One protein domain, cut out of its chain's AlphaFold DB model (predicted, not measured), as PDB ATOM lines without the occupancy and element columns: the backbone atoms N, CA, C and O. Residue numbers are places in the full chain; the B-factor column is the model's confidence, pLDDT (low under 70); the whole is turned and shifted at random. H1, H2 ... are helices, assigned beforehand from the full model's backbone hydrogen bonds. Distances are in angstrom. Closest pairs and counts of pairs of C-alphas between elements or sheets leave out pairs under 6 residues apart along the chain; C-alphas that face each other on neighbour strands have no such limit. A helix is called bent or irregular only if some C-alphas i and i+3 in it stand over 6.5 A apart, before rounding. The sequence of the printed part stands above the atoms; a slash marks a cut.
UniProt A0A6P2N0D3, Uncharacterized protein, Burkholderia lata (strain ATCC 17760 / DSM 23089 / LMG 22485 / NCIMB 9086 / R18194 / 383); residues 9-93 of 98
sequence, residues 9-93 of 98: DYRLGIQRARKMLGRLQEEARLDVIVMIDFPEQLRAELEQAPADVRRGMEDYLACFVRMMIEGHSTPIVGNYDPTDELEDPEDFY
ATOM      1  N   ASP A   9      36.929   9.930 -27.559       95.44
ATOM      2  CA  ASP A   9      36.730   8.606 -26.959       95.44
ATOM      3  C   ASP A   9      36.378   8.707 -25.468       95.44
ATOM      4  O   ASP A   9      35.476   8.017 -24.987       95.44
ATOM      5  N   TYR A  10      37.016   9.616 -24.734       92.75
ATOM      6  CA  TYR A  10      36.687   9.880 -23.336       92.75
ATOM      7  C   TYR A  10      35.259  10.430 -23.189       92.75
ATOM      8  O   TYR A  10      34.475   9.941 -22.371       92.75
ATOM      9  N   ARG A  11      34.871  11.398 -24.034       92.06
ATOM     10  CA  ARG A  11      33.494  11.929 -24.075       92.06
ATOM     11  C   ARG A  11      32.475  10.850 -24.450       92.06
ATOM     12  O   ARG A  11      31.384  10.816 -23.881       92.06
ATOM     13  N   LEU A  12      32.828   9.940 -25.359       93.50
ATOM     14  CA  LEU A  12      32.007   8.772 -25.676       93.50
ATOM     15  C   LEU A  12      31.812   7.880 -24.440       93.50
ATOM     16  O   LEU A  12      30.701   7.404 -24.201       93.50
ATOM     17  N   GLY A  13      32.859   7.695 -23.634       93.44
ATOM     18  CA  GLY A  13      32.795   7.005 -22.346       93.44
ATOM     19  C   GLY A  13      31.771   7.618 -21.391       93.44
ATOM     20  O   GLY A  13      30.867   6.920 -20.923       93.44
ATOM     21  N   ILE A  14      31.839   8.938 -21.187       92.00
ATOM     22  CA  ILE A  14      30.865   9.693 -20.379       92.00
ATOM     23  C   ILE A  14      29.431   9.435 -20.864       92.00
ATOM     24  O   ILE A  14      28.542   9.094 -20.080       92.00
ATOM     25  N   GLN A  15      29.193   9.547 -22.174       90.62
ATOM     26  CA  GLN A  15      27.861   9.351 -22.752       90.62
ATOM     27  C   GLN A  15      27.334   7.923 -22.559       90.62
ATOM     28  O   GLN A  15      26.141   7.738 -22.292       90.62
ATOM     29  N   ARG A  16      28.199   6.908 -22.673       91.56
ATOM     30  CA  ARG A  16      27.823   5.506 -22.434       91.56
ATOM     31  C   ARG A  16      27.415   5.278 -20.986       91.56
ATOM     32  O   ARG A  16      26.329   4.744 -20.754       91.56
ATOM     33  N   ALA A  17      28.221   5.736 -20.029       90.62
ATOM     34  CA  ALA A  17      27.911   5.603 -18.608       90.62
ATOM     35  C   ALA A  17      26.610   6.335 -18.236       90.62
ATOM     36  O   ALA A  17      25.745   5.758 -17.573       90.62
ATOM     37  N   ARG A  18      26.397   7.552 -18.760       88.81
ATOM     38  CA  ARG A  18      25.134   8.292 -18.601       88.81
ATOM     39  C   ARG A  18      23.934   7.514 -19.124       88.81
ATOM     40  O   ARG A  18      22.912   7.433 -18.446       88.81
ATOM     41  N   LYS A  19      24.048   6.912 -20.310       88.06
ATOM     42  CA  LYS A  19      22.979   6.100 -20.902       88.06
ATOM     43  C   LYS A  19      22.677   4.851 -20.070       88.06
ATOM     44  O   LYS A  19      21.508   4.517 -19.906       88.06
ATOM     45  N   MET A  20      23.702   4.178 -19.545       88.25
ATOM     46  CA  MET A  20      23.531   3.006 -18.680       88.25
ATOM     47  C   MET A  20      22.819   3.361 -17.376       88.25
ATOM     48  O   MET A  20      21.837   2.715 -17.028       88.25
ATOM     49  N   LEU A  21      23.257   4.419 -16.689       85.56
ATOM     50  CA  LEU A  21      22.607   4.875 -15.460       85.56
ATOM     51  C   LEU A  21      21.190   5.413 -15.713       85.56
ATOM     52  O   LEU A  21      20.308   5.218 -14.883       85.56
ATOM     53  N   GLY A  22      20.949   6.047 -16.865       84.44
ATOM     54  CA  GLY A  22      19.612   6.475 -17.280       84.44
ATOM     55  C   GLY A  22      18.658   5.293 -17.464       84.44
ATOM     56  O   GLY A  22      17.552   5.317 -16.932       84.44
ATOM     57  N   ARG A  23      19.112   4.225 -18.135       83.00
ATOM     58  CA  ARG A  23      18.347   2.973 -18.260       83.00
ATOM     59  C   ARG A  23      18.084   2.332 -16.906       83.00
ATOM     60  O   ARG A  23      16.937   2.034 -16.611       83.00
ATOM     61  N   LEU A  24      19.107   2.223 -16.055       81.00
ATOM     62  CA  LEU A  24      18.944   1.710 -14.697       81.00
ATOM     63  C   LEU A  24      17.891   2.512 -13.920       81.00
ATOM     64  O   LEU A  24      17.062   1.929 -13.231       81.00
ATOM     65  N   GLN A  25      17.894   3.842 -14.042       79.81
ATOM     66  CA  GLN A  25      16.901   4.697 -13.395       79.81
ATOM     67  C   GLN A  25      15.480   4.437 -13.920       79.81
ATOM     68  O   GLN A  25      14.533   4.447 -13.132       79.81
ATOM     69  N   GLU A  26      15.308   4.251 -15.228       80.25
ATOM     70  CA  GLU A  26      14.013   3.930 -15.840       80.25
ATOM     71  C   GLU A  26      13.525   2.538 -15.426       80.25
ATOM     72  O   GLU A  26      12.373   2.384 -15.025       80.25
ATOM     73  N   GLU A  27      14.404   1.542 -15.462       75.88
ATOM     74  CA  GLU A  27      14.078   0.148 -15.176       75.88
ATOM     75  C   GLU A  27      13.843  -0.095 -13.681       75.88
ATOM     76  O   GLU A  27      12.885  -0.774 -13.320       75.88
ATOM     77  N   ALA A  28      14.613   0.540 -12.791       72.12
ATOM     78  CA  ALA A  28      14.408   0.451 -11.342       72.12
ATOM     79  C   ALA A  28      13.066   1.053 -10.880       72.12
ATOM     80  O   ALA A  28      12.588   0.735  -9.791       72.12
ATOM     81  N   ARG A  29      12.425   1.914 -11.690       71.38
ATOM     82  CA  ARG A  29      11.046   2.378 -11.438       71.38
ATOM     83  C   ARG A  29       9.994   1.320 -11.769       71.38
ATOM     84  O   ARG A  29       8.864   1.444 -11.306       71.38
ATOM     85  N   LEU A  30      10.345   0.341 -12.599       69.50
ATOM     86  CA  LEU A  30       9.437  -0.665 -13.141       69.50
ATOM     87  C   LEU A  30       9.606  -2.025 -12.450       69.50
ATOM     88  O   LEU A  30       8.610  -2.722 -12.275       69.50
ATOM     89  N   ASP A  31      10.825  -2.389 -12.035       60.22
ATOM     90  CA  ASP A  31      11.127  -3.684 -11.416       60.22
ATOM     91  C   ASP A  31      12.406  -3.631 -10.552       60.22
ATOM     92  O   ASP A  31      13.455  -3.149 -10.980       60.22
ATOM     93  N   VAL A  32      12.337  -4.165  -9.327       59.25
ATOM     94  CA  VAL A  32      13.469  -4.239  -8.382       59.25
ATOM     95  C   VAL A  32      14.506  -5.280  -8.825       59.25
ATOM     96  O   VAL A  32      15.685  -5.146  -8.495       59.25
ATOM     97  N   ILE A  33      14.105  -6.297  -9.598       60.19
ATOM     98  CA  ILE A  33      14.999  -7.374 -10.058       60.19
ATOM     99  C   ILE A  33      16.105  -6.827 -10.969       60.19
ATOM    100  O   ILE A  33      17.234  -7.302 -10.911       60.19
ATOM    101  N   VAL A  34      15.835  -5.765 -11.732       58.88
ATOM    102  CA  VAL A  34      16.810  -5.172 -12.662       58.88
ATOM    103  C   VAL A  34      18.034  -4.587 -11.948       58.88
ATOM    104  O   VAL A  34      19.137  -4.571 -12.497       58.88
ATOM    105  N   MET A  35      17.892  -4.178 -10.685       63.06
ATOM    106  CA  MET A  35      19.035  -3.719  -9.893       63.06
ATOM    107  C   MET A  35      20.060  -4.828  -9.607       63.06
ATOM    108  O   MET A  35      21.208  -4.513  -9.294       63.06
ATOM    109  N   ILE A  36      19.667  -6.103  -9.703       69.62
ATOM    110  CA  ILE A  36      20.528  -7.252  -9.396       69.62
ATOM    111  C   ILE A  36      21.548  -7.490 -10.519       69.62
ATOM    112  O   ILE A  36      22.705  -7.782 -10.226       69.62
ATOM    113  N   ASP A  37      21.158  -7.289 -11.782       78.19
ATOM    114  CA  ASP A  37      21.998  -7.610 -12.948       78.19
ATOM    115  C   ASP A  37      22.913  -6.452 -13.383       78.19
ATOM    116  O   ASP A  37      23.897  -6.652 -14.102       78.19
ATOM    117  N   PHE A  38      22.621  -5.222 -12.950       82.75
ATOM    118  CA  PHE A  38      23.374  -4.030 -13.352       82.75
ATOM    119  C   PHE A  38      24.892  -4.116 -13.096       82.75
ATOM    120  O   PHE A  38      25.652  -3.741 -13.995       82.75
ATOM    121  N   PRO A  39      25.388  -4.622 -11.945       85.12
ATOM    122  CA  PRO A  39      26.827  -4.751 -11.714       85.12
ATOM    123  C   PRO A  39      27.533  -5.642 -12.743       85.12
ATOM    124  O   PRO A  39      28.650  -5.333 -13.161       85.12
ATOM    125  N   GLU A  40      26.890  -6.727 -13.182       88.75
ATOM    126  CA  GLU A  40      27.459  -7.623 -14.192       88.75
ATOM    127  C   GLU A  40      27.475  -6.969 -15.576       88.75
ATOM    128  O   GLU A  40      28.484  -7.054 -16.281       88.75
ATOM    129  N   GLN A  41      26.404  -6.257 -15.940       86.88
ATOM    130  CA  GLN A  41      26.334  -5.492 -17.189       86.88
ATOM    131  C   GLN A  41      27.395  -4.388 -17.235       86.88
ATOM    132  O   GLN A  41      28.075  -4.220 -18.247       86.88
ATOM    133  N   LEU A  42      27.572  -3.663 -16.127       89.19
ATOM    134  CA  LEU A  42      28.607  -2.644 -15.996       89.19
ATOM    135  C   LEU A  42      30.004  -3.248 -16.151       89.19
ATOM    136  O   LEU A  42      30.808  -2.722 -16.919       89.19
ATOM    137  N   ARG A  43      30.288  -4.367 -15.473       91.12
ATOM    138  CA  ARG A  43      31.580  -5.052 -15.604       91.12
ATOM    139  C   ARG A  43      31.853  -5.455 -17.053       91.12
ATOM    140  O   ARG A  43      32.936  -5.183 -17.559       91.12
ATOM    141  N   ALA A  44      30.873  -6.063 -17.721       92.75
ATOM    142  CA  ALA A  44      31.015  -6.506 -19.105       92.75
ATOM    143  C   ALA A  44      31.282  -5.340 -20.074       92.75
ATOM    144  O   ALA A  44      32.124  -5.469 -20.961       92.75
ATOM    145  N   GLU A  45      30.609  -4.199 -19.896       90.94
ATOM    146  CA  GLU A  45      30.838  -3.012 -20.731       90.94
ATOM    147  C   GLU A  45      32.244  -2.429 -20.495       90.94
ATOM    148  O   GLU A  45      32.952  -2.129 -21.456       90.94
ATOM    149  N   LEU A  46      32.690  -2.327 -19.236       92.94
ATOM    150  CA  LEU A  46      34.028  -1.822 -18.898       92.94
ATOM    151  C   LEU A  46      35.153  -2.727 -19.423       92.94
ATOM    152  O   LEU A  46      36.193  -2.223 -19.849       92.94
ATOM    153  N   GLU A  47      34.963  -4.048 -19.415       93.81
ATOM    154  CA  GLU A  47      35.936  -5.013 -19.946       93.81
ATOM    155  C   GLU A  47      36.101  -4.910 -21.470       93.81
ATOM    156  O   GLU A  47      37.193  -5.146 -21.989       93.81
ATOM    157  N   GLN A  48      35.035  -4.550 -22.190       93.50
ATOM    158  CA  GLN A  48      35.029  -4.459 -23.655       93.50
ATOM    159  C   GLN A  48      35.386  -3.061 -24.179       93.50
ATOM    160  O   GLN A  48      35.728  -2.909 -25.354       93.50
ATOM    161  N   ALA A  49      35.292  -2.031 -23.337       93.69
ATOM    162  CA  ALA A  49      35.550  -0.655 -23.729       93.69
ATOM    163  C   ALA A  49      37.050  -0.403 -24.013       93.69
ATOM    164  O   ALA A  49      37.915  -0.819 -23.235       93.69
ATOM    165  N   PRO A  50      37.389   0.338 -25.091       94.62
ATOM    166  CA  PRO A  50      38.736   0.871 -25.287       94.62
ATOM    167  C   PRO A  50      39.196   1.687 -24.077       94.62
ATOM    168  O   PRO A  50      38.374   2.304 -23.403       94.62
ATOM    169  N   ALA A  51      40.505   1.736 -23.818       93.38
ATOM    170  CA  ALA A  51      41.051   2.287 -22.573       93.38
ATOM    171  C   ALA A  51      40.547   3.702 -22.227       93.38
ATOM    172  O   ALA A  51      40.231   3.964 -21.068       93.38
ATOM    173  N   ASP A  52      40.448   4.593 -23.217       93.00
ATOM    174  CA  ASP A  52      40.039   5.984 -22.990       93.00
ATOM    175  C   ASP A  52      38.515   6.134 -22.829       93.00
ATOM    176  O   ASP A  52      38.044   6.877 -21.970       93.00
ATOM    177  N   VAL A  53      37.740   5.321 -23.559       94.56
ATOM    178  CA  VAL A  53      36.287   5.179 -23.363       94.56
ATOM    179  C   VAL A  53      35.992   4.647 -21.962       94.56
ATOM    180  O   VAL A  53      35.148   5.193 -21.254       94.56
ATOM    181  N   ARG A  54      36.711   3.603 -21.531       94.94
ATOM    182  CA  ARG A  54      36.580   3.021 -20.193       94.94
ATOM    183  C   ARG A  54      36.863   4.064 -19.117       94.94
ATOM    184  O   ARG A  54      36.076   4.186 -18.186       94.94
ATOM    185  N   ARG A  55      37.930   4.854 -19.276       92.25
ATOM    186  CA  ARG A  55      38.266   5.924 -18.331       92.25
ATOM    187  C   ARG A  55      37.145   6.963 -18.226       92.25
ATOM    188  O   ARG A  55      36.751   7.310 -17.120       92.25
ATOM    189  N   GLY A  56      36.578   7.401 -19.353       92.44
ATOM    190  CA  GLY A  56      35.430   8.315 -19.347       92.44
ATOM    191  C   GLY A  56      34.190   7.727 -18.659       92.44
ATOM    192  O   GLY A  56      33.461   8.445 -17.976       92.44
ATOM    193  N   MET A  57      33.960   6.416 -18.795       94.12
ATOM    194  CA  MET A  57      32.884   5.726 -18.077       94.12
ATOM    195  C   MET A  57      33.127   5.671 -16.565       94.12
ATOM    196  O   MET A  57      32.218   5.970 -15.792       94.12
ATOM    197  N   GLU A  58      34.330   5.271 -16.149       92.75
ATOM    198  CA  GLU A  58      34.734   5.161 -14.740       92.75
ATOM    199  C   GLU A  58      34.633   6.512 -14.029       92.75
ATOM    200  O   GLU A  58      34.042   6.596 -12.952       92.75
ATOM    201  N   ASP A  59      35.125   7.575 -14.665       91.19
ATOM    202  CA  ASP A  59      35.095   8.924 -14.109       91.19
ATOM    203  C   ASP A  59      33.655   9.435 -13.957       91.19
ATOM    204  O   ASP A  59      33.290   9.914 -12.886       91.19
ATOM    205  N   TYR A  60      32.787   9.236 -14.957       89.94
ATOM    206  CA  TYR A  60      31.368   9.593 -14.836       89.94
ATOM    207  C   TYR A  60      30.675   8.861 -13.677       89.94
ATOM    208  O   TYR A  60      29.880   9.450 -12.941       89.94
ATOM    209  N   LEU A  61      30.965   7.569 -13.499       89.00
ATOM    210  CA  LEU A  61      30.418   6.779 -12.395       89.00
ATOM    211  C   LEU A  61      30.939   7.269 -11.044       89.00
ATOM    212  O   LEU A  61      30.160   7.358 -10.096       89.00
ATOM    213  N   ALA A  62      32.220   7.630 -10.956       88.19
ATOM    214  CA  ALA A  62      32.792   8.237  -9.761       88.19
ATOM    215  C   ALA A  62      32.100   9.568  -9.428       88.19
ATOM    216  O   ALA A  62      31.714   9.773  -8.275       88.19
ATOM    217  N   CYS A  63      31.857  10.426 -10.428       86.06
ATOM    218  CA  CYS A  63      31.118  11.681 -10.262       86.06
ATOM    219  C   CYS A  63      29.716  11.422  -9.707       86.06
ATOM    220  O   CYS A  63      29.288  12.034  -8.727       86.06
ATOM    221  N   PHE A  64      29.018  10.457 -10.305       83.50
ATOM    222  CA  PHE A  64      27.677  10.072  -9.896       83.50
ATOM    223  C   PHE A  64      27.634   9.548  -8.452       83.50
ATOM    224  O   PHE A  64      26.775   9.957  -7.672       83.50
ATOM    225  N   VAL A  65      28.569   8.674  -8.064       83.38
ATOM    226  CA  VAL A  65      28.657   8.139  -6.695       83.38
ATOM    227  C   VAL A  65      28.998   9.239  -5.688       83.38
ATOM    228  O   VAL A  65      28.363   9.301  -4.637       83.38
ATOM    229  N   ARG A  66      29.942  10.134  -6.011       83.94
ATOM    230  CA  ARG A  66      30.295  11.288  -5.169       83.94
ATOM    231  C   ARG A  66      29.070  12.151  -4.880       83.94
ATOM    232  O   ARG A  66      28.734  12.362  -3.721       83.94
ATOM    233  N   MET A  67      28.354  12.548  -5.927       80.56
ATOM    234  CA  MET A  67      27.132  13.345  -5.826       80.56
ATOM    235  C   MET A  67      26.068  12.681  -4.933       80.56
ATOM    236  O   MET A  67      25.411  13.355  -4.138       80.56
ATOM    237  N   MET A  68      25.908  11.356  -5.034       77.94
ATOM    238  CA  MET A  68      24.996  10.593  -4.174       77.94
ATOM    239  C   MET A  68      25.430  10.606  -2.700       77.94
ATOM    240  O   MET A  68      24.581  10.719  -1.816       77.94
ATOM    241  N   ILE A  69      26.735  10.498  -2.428       81.31
ATOM    242  CA  ILE A  69      27.307  10.541  -1.069       81.31
ATOM    243  C   ILE A  69      27.169  11.939  -0.455       81.31
ATOM    244  O   ILE A  69      26.824  12.061   0.718       81.31
ATOM    245  N   GLU A  70      27.390  12.988  -1.246       82.19
ATOM    246  CA  GLU A  70      27.281  14.395  -0.832       82.19
ATOM    247  C   GLU A  70      25.832  14.832  -0.551       82.19
ATOM    248  O   GLU A  70      25.583  15.952  -0.109       82.19
ATOM    249  N   GLY A  71      24.859  13.935  -0.740       68.12
ATOM    250  CA  GLY A  71      23.469  14.160  -0.358       68.12
ATOM    251  C   GLY A  71      22.702  15.037  -1.341       68.12
ATOM    252  O   GLY A  71      21.610  15.512  -1.017       68.12
ATOM    253  N   HIS A  72      23.229  15.238  -2.552       66.56
ATOM    254  CA  HIS A  72      22.457  15.850  -3.620       66.56
ATOM    255  C   HIS A  72      21.274  14.932  -3.942       66.56
ATOM    256  O   HIS A  72      21.448  13.783  -4.351       66.56
ATOM    257  N   SER A  73      20.050  15.433  -3.730       58.91
ATOM    258  CA  SER A  73      18.828  14.739  -4.140       58.91
ATOM    259  C   SER A  73      18.971  14.407  -5.616       58.91
ATOM    260  O   SER A  73      19.117  15.331  -6.417       58.91
ATOM    261  N   THR A  74      18.992  13.112  -5.929       54.62
ATOM    262  CA  THR A  74      19.373  12.536  -7.222       54.62
ATOM    263  C   THR A  74      18.916  13.454  -8.353       54.62
ATOM    264  O   THR A  74      17.705  13.532  -8.598       54.62
ATOM    265  N   PRO A  75      19.809  14.196  -9.037       52.56
ATOM    266  CA  PRO A  75      19.384  14.838 -10.257       52.56
ATOM    267  C   PRO A  75      18.903  13.708 -11.151       52.56
ATOM    268  O   PRO A  75      19.469  12.613 -11.177       52.56
ATOM    269  N   ILE A  76      17.789  13.957 -11.829       56.19
ATOM    270  CA  ILE A  76      17.362  13.164 -12.973       56.19
ATOM    271  C   ILE A  76      18.645  12.852 -13.750       56.19
ATOM    272  O   ILE A  76      19.282  13.788 -14.232       56.19
ATOM    273  N   VAL A  77      19.065  11.579 -13.809       60.84
ATOM    274  CA  VAL A  77      20.343  11.177 -14.431       60.84
ATOM    275  C   VAL A  77      20.415  11.738 -15.857       60.84
ATOM    276  O   VAL A  77      21.476  12.074 -16.374       60.84
ATOM    277  N   GLY A  78      19.240  11.944 -16.456       59.88
ATOM    278  CA  GLY A  78      19.034  12.618 -17.726       59.88
ATOM    279  C   GLY A  78      19.564  14.050 -17.852       59.88
ATOM    280  O   GLY A  78      19.772  14.441 -18.990       59.88
ATOM    281  N   ASN A  79      19.839  14.810 -16.785       66.44
ATOM    282  CA  ASN A  79      20.340  16.196 -16.866       66.44
ATOM    283  C   ASN A  79      21.714  16.410 -16.209       66.44
ATOM    284  O   ASN A  79      22.228  17.523 -16.271       66.44
ATOM    285  N   TYR A  80      22.299  15.386 -15.582       74.06
ATOM    286  CA  TYR A  80      23.626  15.511 -14.982       74.06
ATOM    287  C   TYR A  80      24.711  15.471 -16.065       74.06
ATOM    288  O   TYR A  80      24.715  14.580 -16.921       74.06
ATOM    289  N   ASP A  81      25.613  16.447 -16.027       80.12
ATOM    290  CA  ASP A  81      26.747  16.558 -16.938       80.12
ATOM    291  C   ASP A  81      28.002  16.978 -16.153       80.12
ATOM    292  O   ASP A  81      28.167  18.162 -15.864       80.12
ATOM    293  N   PRO A  82      28.878  16.027 -15.782       78.38
ATOM    294  CA  PRO A  82      30.102  16.326 -15.049       78.38
ATOM    295  C   PRO A  82      31.248  16.778 -15.959       78.38
ATOM    296  O   PRO A  82      32.380  16.853 -15.498       78.38
ATOM    297  N   THR A  83      31.012  17.035 -17.251       83.50
ATOM    298  CA  THR A  83      32.091  17.334 -18.205       83.50
ATOM    299  C   THR A  83      32.958  18.506 -17.741       83.50
ATOM    300  O   THR A  83      34.178  18.395 -17.786       83.50
ATOM    301  N   ASP A  84      32.355  19.578 -17.219       80.62
ATOM    302  CA  ASP A  84      33.094  20.731 -16.690       80.62
ATOM    303  C   ASP A  84      33.980  20.377 -15.481       80.62
ATOM    304  O   ASP A  84      35.112  20.850 -15.397       80.62
ATOM    305  N   GLU A  85      33.495  19.521 -14.575       78.88
ATOM    306  CA  GLU A  85      34.257  19.026 -13.415       78.88
ATOM    307  C   GLU A  85      35.394  18.099 -13.867       78.88
ATOM    308  O   GLU A  85      36.502  18.132 -13.344       78.88
ATOM    309  N   LEU A  86      35.143  17.284 -14.891       83.00
ATOM    310  CA  LEU A  86      36.125  16.363 -15.452       83.00
ATOM    311  C   LEU A  86      37.172  17.068 -16.309       83.00
ATOM    312  O   LEU A  86      38.246  16.508 -16.518       83.00
ATOM    313  N   GLU A  87      36.907  18.271 -16.803       84.12
ATOM    314  CA  GLU A  87      37.913  19.143 -17.412       84.12
ATOM    315  C   GLU A  87      38.878  19.740 -16.365       84.12
ATOM    316  O   GLU A  87      39.965  20.186 -16.742       84.12
ATOM    317  N   ASP A  88      38.536  19.691 -15.071       79.25
ATOM    318  CA  ASP A  88      39.366  20.150 -13.949       79.25
ATOM    319  C   ASP A  88      39.517  19.066 -12.849       79.25
ATOM    320  O   ASP A  88      38.893  19.120 -11.787       79.25
ATOM    321  N   PRO A  89      40.352  18.033 -13.085       63.69
ATOM    322  CA  PRO A  89      40.437  16.875 -12.197       63.69
ATOM    323  C   PRO A  89      40.964  17.187 -10.785       63.69
ATOM    324  O   PRO A  89      40.730  16.391  -9.875       63.69
ATOM    325  N   GLU A  90      41.661  18.308 -10.568       65.25
ATOM    326  CA  GLU A  90      42.127  18.700  -9.228       65.25
ATOM    327  C   GLU A  90      40.965  19.095  -8.308       65.25
ATOM    328  O   GLU A  90      40.975  18.764  -7.120       65.25
ATOM    329  N   ASP A  91      39.940  19.733  -8.873       61.84
ATOM    330  CA  ASP A  91      38.687  20.048  -8.184       61.84
ATOM    331  C   ASP A  91      37.834  18.781  -7.974       61.84
ATOM    332  O   ASP A  91      37.074  18.651  -7.012       61.84
ATOM    333  N   PHE A  92      38.002  17.788  -8.855       61.41
ATOM    334  CA  PHE A  92      37.244  16.544  -8.807       61.41
ATOM    335  C   PHE A  92      37.738  15.544  -7.746       61.41
ATOM    336  O   PHE A  92      36.941  15.066  -6.933       61.41
ATOM    337  N   TYR A  93      39.033  15.215  -7.731       61.31
ATOM    338  CA  TYR A  93      39.581  14.209  -6.805       61.31
ATOM    339  C   TYR A  93      39.950  14.778  -5.430       61.31
ATOM    340  O   TYR A  93      40.210  14.008  -4.505       61.31
TER     341      TYR A  93
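This is residues 9 to 93 of the 98 residues of an uncharacterized protein of Burkholderia lata (strain ATCC 17760 / DSM 23089 / LMG 22485 / NCIMB 9086 / R18194 / 383) (UniProt A0A6P2N0D3). A loose helical hairpin of H1 and H2, touching near its turn, is joined by H3, which spreads from the first half of H1 as a V. A long loop, residues 70 to 82, then folds back and brings the short helices H4 and H5 near one side of H3. The printed part has 85 residues with five named helices, H1 to H5 in chain order, and no named strand; its class is all helix. It is compact, with a radius of gyration of the C-alphas of 12.9 A and spans of 38 by 32 by 18 A.

H1, residues 9 to 28, touches H3, residues 51 to 69, with its residues 9 to 18 alone; the closest C-alphas, of Gly 13 and Val 53, are 4.1 A apart. They run the same way at a steep tilt of 46 degrees. H2, residues 34 to 48, forms a hairpin with H1, opposite ways at a shallow tilt of 15 degrees; residues 24 to 28 touch residues 34 to 38, closest at the C-alphas of Ala 28 and Val 34, 6.3 A. H2 and H3 are close but not clearly touching, 5.6 A between the C-alphas of Leu 46 and Arg 54. H4, residues 83 to 86, is close to H3 but not clearly touching, 7.6 A between the C-alphas of Asp 59 and Leu 86. H5, residues 89 to 93, and H4 only just touch, only at the corner, with 3 pairs of C-alphas within 8 A, the closest those of Glu 85 and Phe 92, 6.0 A. Every O i to N i+4 pair is within hydrogen-bond range in H1, H3 and H5, and 8 of 11 are in H2; H4 is too short for such a pair.

H1 is 28.4 A long from C-alpha 9 at (36.730, 8.606, -26.959); H3 is 26.8 A and H2 21.3 A. H2 is irregular: C-alphas 36 and 39 are 7.2 A apart. H5 ends at C-alpha 93 at (39.581, 14.209, -6.805).

The C-alphas farthest apart, of Asp 31 and Glu 90, are 38.3 A apart. The printed part has no cut; the link from H3 to H4 is long. The pLDDT is under 70 at residues 30 to 36, 71 to 79 and 89 to 93.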